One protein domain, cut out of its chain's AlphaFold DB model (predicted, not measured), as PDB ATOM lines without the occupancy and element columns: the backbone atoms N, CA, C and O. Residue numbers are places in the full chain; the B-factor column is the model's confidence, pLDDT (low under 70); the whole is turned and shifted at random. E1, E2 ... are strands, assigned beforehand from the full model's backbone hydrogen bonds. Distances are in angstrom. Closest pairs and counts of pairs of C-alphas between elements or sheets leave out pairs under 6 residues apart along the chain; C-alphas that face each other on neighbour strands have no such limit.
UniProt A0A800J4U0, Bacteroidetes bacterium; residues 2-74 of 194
ATOM      1  N   GLU A   2      32.171 -31.707 115.364       39.47
ATOM      2  CA  GLU A   2      32.564 -30.670 116.318       39.47
ATOM      3  C   GLU A   2      32.457 -29.344 115.562       39.47
ATOM      4  O   GLU A   2      33.031 -29.213 114.483       39.47
ATOM      5  N   GLY A   3      31.641 -28.419 116.058       37.84
ATOM      6  CA  GLY A   3      31.553 -27.074 115.507       37.84
ATOM      7  C   GLY A   3      32.719 -26.243 116.021       37.84
ATOM      8  O   GLY A   3      32.856 -26.081 117.232       37.84
ATOM      9  N   ASP A   4      33.534 -25.723 115.108       46.22
ATOM     10  CA  ASP A   4      34.531 -24.699 115.410       46.22
ATOM     11  C   ASP A   4      33.835 -23.483 116.056       46.22
ATOM     12  O   ASP A   4      32.858 -22.975 115.489       46.22
ATOM     13  N   PRO A   5      34.287 -22.979 117.219       43.03
ATOM     14  CA  PRO A   5      33.775 -21.725 117.749       43.03
ATOM     15  C   PRO A   5      34.279 -20.580 116.863       43.03
ATOM     16  O   PRO A   5      35.439 -20.176 116.925       43.03
ATOM     17  N   ALA A   6      33.393 -20.078 116.003       41.66
ATOM     18  CA  ALA A   6      33.654 -18.931 115.150       41.66
ATOM     19  C   ALA A   6      33.983 -17.700 116.010       41.66
ATOM     20  O   ALA A   6      33.155 -17.219 116.783       41.66
ATOM     21  N   ILE A   7      35.203 -17.187 115.855       45.50
ATOM     22  CA  ILE A   7      35.587 -15.858 116.325       45.50
ATOM     23  C   ILE A   7      34.810 -14.858 115.464       45.50
ATOM     24  O   ILE A   7      35.078 -14.716 114.271       45.50
ATOM     25  N   THR A   8      33.824 -14.182 116.049       42.91
ATOM     26  CA  THR A   8      33.135 -13.068 115.392       42.91
ATOM     27  C   THR A   8      34.079 -11.873 115.392       42.91
ATOM     28  O   THR A   8      34.175 -11.146 116.380       42.91
ATOM     29  N   LEU A   9      34.810 -11.678 114.296       42.00
ATOM     30  CA  LEU A   9      35.456 -10.397 114.032       42.00
ATOM     31  C   LEU A   9      34.337  -9.358 113.898       42.00
ATOM     32  O   LEU A   9      33.421  -9.536 113.095       42.00
ATOM     33  N   ILE A  10      34.371  -8.325 114.738       45.94
ATOM     34  CA  ILE A  10      33.462  -7.181 114.640       45.94
ATOM     35  C   ILE A  10      33.613  -6.590 113.232       45.94
ATOM     36  O   ILE A  10      34.728  -6.410 112.743       45.94
ATOM     37  N   ASP A  11      32.473  -6.362 112.585       41.69
ATOM     38  CA  ASP A  11      32.339  -5.795 111.244       41.69
ATOM     39  C   ASP A  11      33.155  -4.484 111.107       41.69
ATOM     40  O   ASP A  11      32.948  -3.561 111.899       41.69
ATOM     41  N   PRO A  12      34.101  -4.385 110.153       46.19
ATOM     42  CA  PRO A  12      34.998  -3.237 110.002       46.19
ATOM     43  C   PRO A  12      34.379  -1.990 109.332       46.19
ATOM     44  O   PRO A  12      35.129  -1.068 108.997       46.19
ATOM     45  N   ASP A  13      33.055  -1.919 109.132       47.12
ATOM     46  CA  ASP A  13      32.386  -0.735 108.548       47.12
ATOM     47  C   ASP A  13      32.059   0.387 109.569       47.12
ATOM     48  O   ASP A  13      31.448   1.399 109.224       47.12
ATOM     49  N   ASP A  14      32.509   0.268 110.826       43.53
ATOM     50  CA  ASP A  14      32.469   1.363 111.809       43.53
ATOM     51  C   ASP A  14      33.793   2.161 111.772       43.53
ATOM     52  O   ASP A  14      34.854   1.738 112.238       43.53
ATOM     53  N   ALA A  15      33.746   3.329 111.129       41.62
ATOM     54  CA  ALA A  15      34.884   4.135 110.681       41.62
ATOM     55  C   ALA A  15      35.682   4.861 111.795       41.62
ATOM     56  O   ALA A  15      35.847   6.082 111.745       41.62
ATOM     57  N   ALA A  16      36.223   4.140 112.788       42.50
ATOM     58  CA  ALA A  16      37.015   4.755 113.863       42.50
ATOM     59  C   ALA A  16      38.117   3.877 114.504       42.50
ATOM     60  O   ALA A  16      38.333   3.981 115.707       42.50
ATOM     61  N   SER A  17      38.837   3.036 113.750       48.94
ATOM     62  CA  SER A  17      40.256   2.672 114.018       48.94
ATOM     63  C   SER A  17      40.751   1.576 113.068       48.94
ATOM     64  O   SER A  17      40.990   0.436 113.453       48.94
ATOM     65  N   TRP A  18      40.955   1.914 111.795       49.53
ATOM     66  CA  TRP A  18      41.835   1.082 110.974       49.53
ATOM     67  C   TRP A  18      43.274   1.285 111.462       49.53
ATOM     68  O   TRP A  18      43.664   2.438 111.688       49.53
ATOM     69  N   PRO A  19      44.073   0.221 111.640       60.78
ATOM     70  CA  PRO A  19      45.482   0.400 111.940       60.78
ATOM     71  C   PRO A  19      46.162   1.214 110.838       60.78
ATOM     72  O   PRO A  19      45.827   1.095 109.658       60.78
ATOM     73  N   ALA A  20      47.094   2.079 111.242       65.19
ATOM     74  CA  ALA A  20      47.828   2.947 110.330       65.19
ATOM     75  C   ALA A  20      48.484   2.133 109.192       65.19
ATOM     76  O   ALA A  20      48.951   1.018 109.437       65.19
ATOM     77  N   PRO A  21      48.538   2.665 107.956       72.69
ATOM     78  CA  PRO A  21      49.148   1.954 106.839       72.69
ATOM     79  C   PRO A  21      50.630   1.670 107.114       72.69
ATOM     80  O   PRO A  21      51.342   2.517 107.656       72.69
ATOM     81  N   LEU A  22      51.095   0.491 106.695       79.88
ATOM     82  CA  LEU A  22      52.514   0.141 106.699       79.88
ATOM     83  C   LEU A  22      53.251   0.999 105.662       79.88
ATOM     84  O   LEU A  22      52.898   0.977 104.481       79.88
ATOM     85  N   THR A  23      54.261   1.756 106.089       83.06
ATOM     86  CA  THR A  23      55.084   2.592 105.199       83.06
ATOM     87  C   THR A  23      56.504   2.055 105.126       83.06
ATOM     88  O   THR A  23      57.087   1.729 106.157       83.06
ATOM     89  N   PHE A  24      57.074   1.999 103.922       83.25
ATOM     90  CA  PHE A  24      58.437   1.525 103.667       83.25
ATOM     91  C   PHE A  24      59.307   2.656 103.100       83.25
ATOM     92  O   PHE A  24      58.785   3.563 102.449       83.25
ATOM     93  N   ASP A  25      60.611   2.630 103.378       84.00
ATOM     94  CA  ASP A  25      61.594   3.515 102.740       84.00
ATOM     95  C   ASP A  25      62.052   2.995 101.363       84.00
ATOM     96  O   ASP A  25      61.630   1.937 100.893       84.00
ATOM     97  N   GLU A  26      62.908   3.772 100.693       80.31
ATOM     98  CA  GLU A  26      63.470   3.444  99.374       80.31
ATOM     99  C   GLU A  26      64.374   2.191  99.400       80.31
ATOM    100  O   GLU A  26      64.546   1.543  98.368       80.31
ATOM    101  N   ASP A  27      64.875   1.802 100.578       80.12
ATOM    102  CA  ASP A  27      65.706   0.614 100.808       80.12
ATOM    103  C   ASP A  27      64.875  -0.640 101.172       80.12
ATOM    104  O   ASP A  27      65.424  -1.736 101.341       80.12
ATOM    105  N   GLY A  28      63.545  -0.503 101.253       76.00
ATOM    106  CA  GLY A  28      62.608  -1.587 101.541       76.00
ATOM    107  C   GLY A  28      62.415  -1.886 103.030       76.00
ATOM    108  O   GLY A  28      61.806  -2.906 103.359       76.00
ATOM    109  N   ASN A  29      62.899  -1.035 103.937       81.62
ATOM    110  CA  ASN A  29      62.700  -1.186 105.380       81.62
ATOM    111  C   ASN A  29      61.403  -0.510 105.828       81.62
ATOM    112  O   ASN A  29      60.997   0.521 105.293       81.62
ATOM    113  N   LEU A  30      60.754  -1.073 106.845       82.56
ATOM    114  CA  LEU A  30      59.539  -0.502 107.409       82.56
ATOM    115  C   LEU A  30      59.851   0.748 108.254       82.56
ATOM    116  O   LEU A  30      60.641   0.700 109.193       82.56
ATOM    117  N   THR A  31      59.189   1.861 107.949       77.94
ATOM    118  CA  THR A  31      59.350   3.162 108.623       77.94
ATOM    119  C   THR A  31      58.130   3.594 109.437       77.94
ATOM    120  O   THR A  31      58.240   4.496 110.267       77.94
ATOM    121  N   GLY A  32      56.971   2.956 109.248       75.00
ATOM    122  CA  GLY A  32      55.729   3.310 109.940       75.00
ATOM    123  C   GLY A  32      54.683   2.197 109.898       75.00
ATOM    124  O   GLY A  32      54.687   1.369 108.993       75.00
ATOM    125  N   GLY A  33      53.807   2.162 110.910       70.88
ATOM    126  CA  GLY A  33      52.734   1.161 111.044       70.88
ATOM    127  C   GLY A  33      53.169  -0.201 111.604       70.88
ATOM    128  O   GLY A  33      52.383  -1.139 111.587       70.88
ATOM    129  N   GLY A  34      54.405  -0.328 112.098       72.44
ATOM    130  CA  GLY A  34      55.004  -1.616 112.469       72.44
ATOM    131  C   GLY A  34      54.415  -2.348 113.668       72.44
ATOM    132  O   GLY A  34      54.743  -3.508 113.833       72.44
ATOM    133  N   SER A  35      53.540  -1.738 114.464       78.56
ATOM    134  CA  SER A  35      52.782  -2.449 115.499       78.56
ATOM    135  C   SER A  35      51.312  -2.071 115.388       78.56
ATOM    136  O   SER A  35      50.955  -0.896 115.242       78.56
ATOM    137  N   ILE A  36      50.467  -3.097 115.392       81.88
ATOM    138  CA  ILE A  36      49.020  -2.999 115.267       81.88
ATOM    139  C   ILE A  36      48.404  -3.706 116.468       81.88
ATOM    140  O   ILE A  36      48.440  -4.930 116.561       81.88
ATOM    141  N   ALA A  37      47.789  -2.939 117.365       79.88
ATOM    142  CA  ALA A  37      47.013  -3.496 118.463       79.88
ATOM    143  C   ALA A  37      45.588  -3.814 117.987       79.88
ATOM    144  O   ALA A  37      44.820  -2.919 117.630       79.88
ATOM    145  N   LEU A  38      45.228  -5.094 118.000       80.88
ATOM    146  CA  LEU A  38      43.863  -5.570 117.834       80.88
ATOM    147  C   LEU A  38      43.265  -5.841 119.211       80.88
ATOM    148  O   LEU A  38      43.887  -6.474 120.062       80.88
ATOM    149  N   SER A  39      42.032  -5.394 119.420       82.44
ATOM    150  CA  SER A  39      41.279  -5.690 120.636       82.44
ATOM    151  C   SER A  39      39.967  -6.376 120.282       82.44
ATOM    152  O   SER A  39      39.371  -6.119 119.238       82.44
ATOM    153  N   GLY A  40      39.536  -7.281 121.146       81.25
ATOM    154  CA  GLY A  40      38.298  -8.028 121.007       81.25
ATOM    155  C   GLY A  40      37.917  -8.683 122.326       81.25
ATOM    156  O   GLY A  40      38.443  -8.344 123.386       81.25
ATOM    157  N   ALA A  41      37.005  -9.642 122.260       83.19
ATOM    158  CA  ALA A  41      36.637 -10.467 123.399       83.19
ATOM    159  C   ALA A  41      36.531 -11.929 122.964       83.19
ATOM    160  O   ALA A  41      36.076 -12.224 121.856       83.19
ATOM    161  N   PHE A  42      36.947 -12.838 123.839       80.25
ATOM    162  CA  PHE A  42      36.675 -14.259 123.685       80.25
ATOM    163  C   PHE A  42      35.172 -14.546 123.872       80.25
ATOM    164  O   PHE A  42      34.450 -13.732 124.458       80.25
ATOM    165  N   PRO A  43      34.672 -15.709 123.410       81.94
ATOM    166  CA  PRO A  43      33.263 -16.085 123.566       81.94
ATOM    167  C   PRO A  43      32.756 -16.134 125.019       81.94
ATOM    168  O   PRO A  43      31.550 -16.058 125.245       81.94
ATOM    169  N   ASP A  44      33.652 -16.257 125.999       81.00
ATOM    170  CA  ASP A  44      33.348 -16.215 127.436       81.00
ATOM    171  C   ASP A  44      33.271 -14.782 128.008       81.00
ATOM    172  O   ASP A  44      32.984 -14.597 129.192       81.00
ATOM    173  N   GLY A  45      33.496 -13.766 127.170       78.25
ATOM    174  CA  GLY A  45      33.478 -12.351 127.534       78.25
ATOM    175  C   GLY A  45      34.798 -11.819 128.093       78.25
ATOM    176  O   GLY A  45      34.861 -10.641 128.450       78.25
ATOM    177  N   SER A  46      35.854 -12.637 128.173       82.75
ATOM    178  CA  SER A  46      37.181 -12.166 128.576       82.75
ATOM    179  C   SER A  46      37.828 -11.316 127.471       82.75
ATOM    180  O   SER A  46      37.676 -11.589 126.280       82.75
ATOM    181  N   ALA A  47      38.509 -10.231 127.854       83.69
ATOM    182  CA  ALA A  47      39.106  -9.297 126.900       83.69
ATOM    183  C   ALA A  47      40.317  -9.927 126.196       83.69
ATOM    184  O   ALA A  47      41.210 -10.470 126.845       83.69
ATOM    185  N   LEU A  48      40.363  -9.807 124.873       82.62
ATOM    186  CA  LEU A  48      41.468 -10.239 124.027       82.62
ATOM    187  C   LEU A  48      42.203  -9.001 123.512       82.62
ATOM    188  O   LEU A  48      41.598  -8.140 122.879       82.62
ATOM    189  N   SER A  49      43.506  -8.927 123.763       84.38
ATOM    190  CA  SER A  49      44.398  -7.923 123.181       84.38
ATOM    191  C   SER A  49      45.513  -8.652 122.449       84.38
ATOM    192  O   SER A  49      46.223  -9.445 123.059       84.38
ATOM    193  N   ILE A  50      45.654  -8.400 121.153       83.06
ATOM    194  CA  ILE A  50      46.697  -8.976 120.303       83.06
ATOM    195  C   ILE A  50      47.525  -7.818 119.760       83.06
ATOM    196  O   ILE A  50      46.991  -6.967 119.057       83.06
ATOM    197  N   ASP A  51      48.819  -7.800 120.063       85.81
ATOM    198  CA  ASP A  51      49.765  -6.901 119.402       85.81
ATOM    199  C   ASP A  51      50.386  -7.636 118.211       85.81
ATOM    200  O   ASP A  51      51.017  -8.683 118.364       85.81
ATOM    201  N   LEU A  52      50.136  -7.132 117.008       83.75
ATOM    202  CA  LEU A  52      50.748  -7.630 115.788       83.75
ATOM    203  C   LEU A  52      51.956  -6.761 115.458       83.75
ATOM    204  O   LEU A  52      51.803  -5.637 114.976       83.75
ATOM    205  N   ASP A  53      53.147  -7.311 115.676       84.44
ATOM    206  CA  ASP A  53      54.407  -6.685 115.293       84.44
ATOM    207  C   ASP A  53      54.813  -7.099 113.867       84.44
ATOM    208  O   ASP A  53      55.091  -8.263 113.566       84.44
ATOM    209  N   PHE A  54      54.843  -6.111 112.980       83.06
ATOM    210  CA  PHE A  54      55.242  -6.195 111.580       83.06
ATOM    211  C   PHE A  54      56.608  -5.559 111.314       83.06
ATOM    212  O   PHE A  54      57.014  -5.484 110.155       83.06
ATOM    213  N   SER A  55      57.338  -5.114 112.342       82.44
ATOM    214  CA  SER A  55      58.659  -4.477 112.205       82.44
ATOM    215  C   SER A  55      59.676  -5.312 111.417       82.44
ATOM    216  O   SER A  55      60.573  -4.757 110.786       82.44
ATOM    217  N   GLY A  56      59.514  -6.638 111.396       82.44
ATOM    218  CA  GLY A  56      60.339  -7.560 110.613       82.44
ATOM    219  C   GLY A  56      59.988  -7.661 109.122       82.44
ATOM    220  O   GLY A  56      60.661  -8.395 108.397       82.44
ATOM    221  N   LEU A  57      58.941  -6.979 108.642       84.31
ATOM    222  CA  LEU A  57      58.581  -6.980 107.225       84.31
ATOM    223  C   LEU A  57      59.517  -6.079 106.415       84.31
ATOM    224  O   LEU A  57      59.828  -4.955 106.801       84.31
ATOM    225  N   THR A  58      59.903  -6.562 105.237       84.88
ATOM    226  CA  THR A  58      60.677  -5.806 104.246       84.88
ATOM    227  C   THR A  58      59.980  -5.856 102.892       84.88
ATOM    228  O   THR A  58      59.273  -6.818 102.573       84.88
ATOM    229  N   GLN A  59      60.156  -4.809 102.091       81.50
ATOM    230  CA  GLN A  59      59.578  -4.694 100.760       81.50
ATOM    231  C   GLN A  59      60.675  -4.797  99.697       81.50
ATOM    232  O   GLN A  59      61.414  -3.850  99.449       81.50
ATOM    233  N   TYR A  60      60.727  -5.939  99.009       81.31
ATOM    234  CA  TYR A  60      61.584  -6.153  97.840       81.31
ATOM    235  C   TYR A  60      60.750  -6.553  96.619       81.31
ATOM    236  O   TYR A  60      59.644  -7.080  96.741       81.31
ATOM    237  N   GLY A  61      61.273  -6.299  95.416       76.88
ATOM    238  CA  GLY A  61      60.597  -6.653  94.166       76.88
ATOM    239  C   GLY A  61      60.471  -8.170  93.998       76.88
ATOM    240  O   GLY A  61      61.462  -8.848  93.739       76.88
ATOM    241  N   GLY A  62      59.257  -8.707  94.130       81.44
ATOM    242  CA  GLY A  62      58.984 -10.140  94.035       81.44
ATOM    243  C   GLY A  62      57.577 -10.501  94.514       81.44
ATOM    244  O   GLY A  62      56.731  -9.631  94.708       81.44
ATOM    245  N   SER A  63      57.316 -11.798  94.688       82.19
ATOM    246  CA  SER A  63      56.078 -12.274  95.312       82.19
ATOM    247  C   SER A  63      56.089 -11.988  96.811       82.19
ATOM    248  O   SER A  63      57.067 -12.290  97.491       82.19
ATOM    249  N   SER A  64      54.988 -11.454  97.333       83.94
ATOM    250  CA  SER A  64      54.833 -11.208  98.766       83.94
ATOM    251  C   SER A  64      54.682 -12.522  99.533       83.94
ATOM    252  O   SER A  64      53.824 -13.345  99.208       83.94
ATOM    253  N   THR A  65      55.476 -12.695 100.586       82.75
ATOM    254  CA  THR A  65      55.344 -13.794 101.549       82.75
ATOM    255  C   THR A  65      55.413 -13.229 102.960       82.75
ATOM    256  O   THR A  65      56.278 -12.402 103.234       82.75
ATOM    257  N   ALA A  66      54.549 -13.698 103.856       82.88
ATOM    258  CA  ALA A  66      54.586 -13.360 105.275       82.88
ATOM    259  C   ALA A  66      54.538 -14.653 106.093       82.88
ATOM    260  O   ALA A  66      53.761 -15.555 105.779       82.88
ATOM    261  N   THR A  67      55.377 -14.748 107.122       83.81
ATOM    262  CA  THR A  67      55.384 -15.867 108.070       83.81
ATOM    263  C   THR A  67      55.302 -15.322 109.483       83.81
ATOM    264  O   THR A  67      55.894 -14.288 109.785       83.81
ATOM    265  N   VAL A  68      54.585 -16.025 110.354       82.38
ATOM    266  CA  VAL A  68      54.555 -15.700 111.781       82.38
ATOM    267  C   VAL A  68      55.873 -16.168 112.388       82.38
ATOM    268  O   VAL A  68      56.211 -17.348 112.297       82.38
ATOM    269  N   ALA A  69      56.636 -15.238 112.955       82.25
ATOM    270  CA  ALA A  69      57.926 -15.543 113.569       82.25
ATOM    271  C   ALA A  69      57.767 -16.050 115.009       82.25
ATOM    272  O   ALA A  69      58.452 -16.984 115.421       82.25
ATOM    273  N   GLN A  70      56.853 -15.445 115.767       84.75
ATOM    274  CA  GLN A  70      56.606 -15.773 117.162       84.75
ATOM    275  C   GLN A  70      55.140 -15.510 117.508       84.75
ATOM    276  O   GLN A  70      54.517 -14.602 116.967       84.75
ATOM    277  N   GLN A  71      54.608 -16.323 118.414       86.44
ATOM    278  CA  GLN A  71      53.302 -16.147 119.030       86.44
ATOM    279  C   GLN A  71      53.422 -16.568 120.498       86.44
ATOM    280  O   GLN A  71      54.092 -17.556 120.811       86.44
ATOM    281  N   ASP A  72      52.796 -15.811 121.389       82.69
ATOM    282  CA  ASP A  72      52.764 -16.035 122.837       82.69
ATOM    283  C   ASP A  72      51.447 -16.668 123.326       82.69
ATOM    284  O   ASP A  72      51.410 -17.257 124.405       82.69
ATOM    285  N   GLY A  73      50.386 -16.620 122.518       81.75
ATOM    286  CA  GLY A  73      49.111 -17.277 122.802       81.75
ATOM    287  C   GLY A  73      49.205 -18.807 122.859       81.75
ATOM    288  O   GLY A  73      49.823 -19.446 122.004       81.75
ATOM    289  N   ARG A  74      48.534 -19.408 123.850       82.06
ATOM    290  CA  ARG A  74      48.428 -20.864 124.029       82.06
ATOM    291  C   ARG A  74      46.993 -21.278 124.359       82.06
ATOM    292  O   ARG A  74      46.266 -20.498 124.972       82.06
TER     293      ARG A  74
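AT A GLANCE: This is residues 2 to 74 of the 194 residues of a protein of Bacteroidetes bacterium (UniProt A0A800J4U0). What is the shape? There is little regular structure: one long hairpin, E2 and E3, with short E1 beyond one end, and long unnamed stretches, residues 2 to 29 and 54 to 74; residues 11 to 16 stick out. What is printed? The 73 residues have no named helix and three strands, E1, E2, E3 in order, holding 17 residues, all strand by class; the whole is loose, radius of gyration of the C-alphas 15.6 A, spanning 45 by 30 by 21 A.

HOW THE PARTS SIT: How does the sheet pair? E2, residues 35 to 41, and E3, residues 47 to 53, are an antiparallel hairpin at 162 degrees; N 38 and O 50 are within hydrogen-bond range, 2.8 A. What precedes it? E1, residues 30 to 32, is apart from both and pairs with no named strand, but residues 23 to 24 pair with it, antiparallel. It runs on into E2 across a break of 2 residues, at 64 degrees.

IN THESE COORDINATES: Where does E1 begin? C-alpha 30 is at (59.539, -0.502, 107.409). How long are the strands? E1 measures 6.0 A, E2 19.7 A and E3 19.4 A, ending at C-alpha 53, (54.407, -6.685, 115.293).

THE WHOLE: How far does it reach? The C-alphas farthest apart, of Glu 2 and Glu 26, are 49.1 A apart. Is it continuous and confident? The printed part has no cut, both links are tight, and residues 2 to 20 are under pLDDT 70.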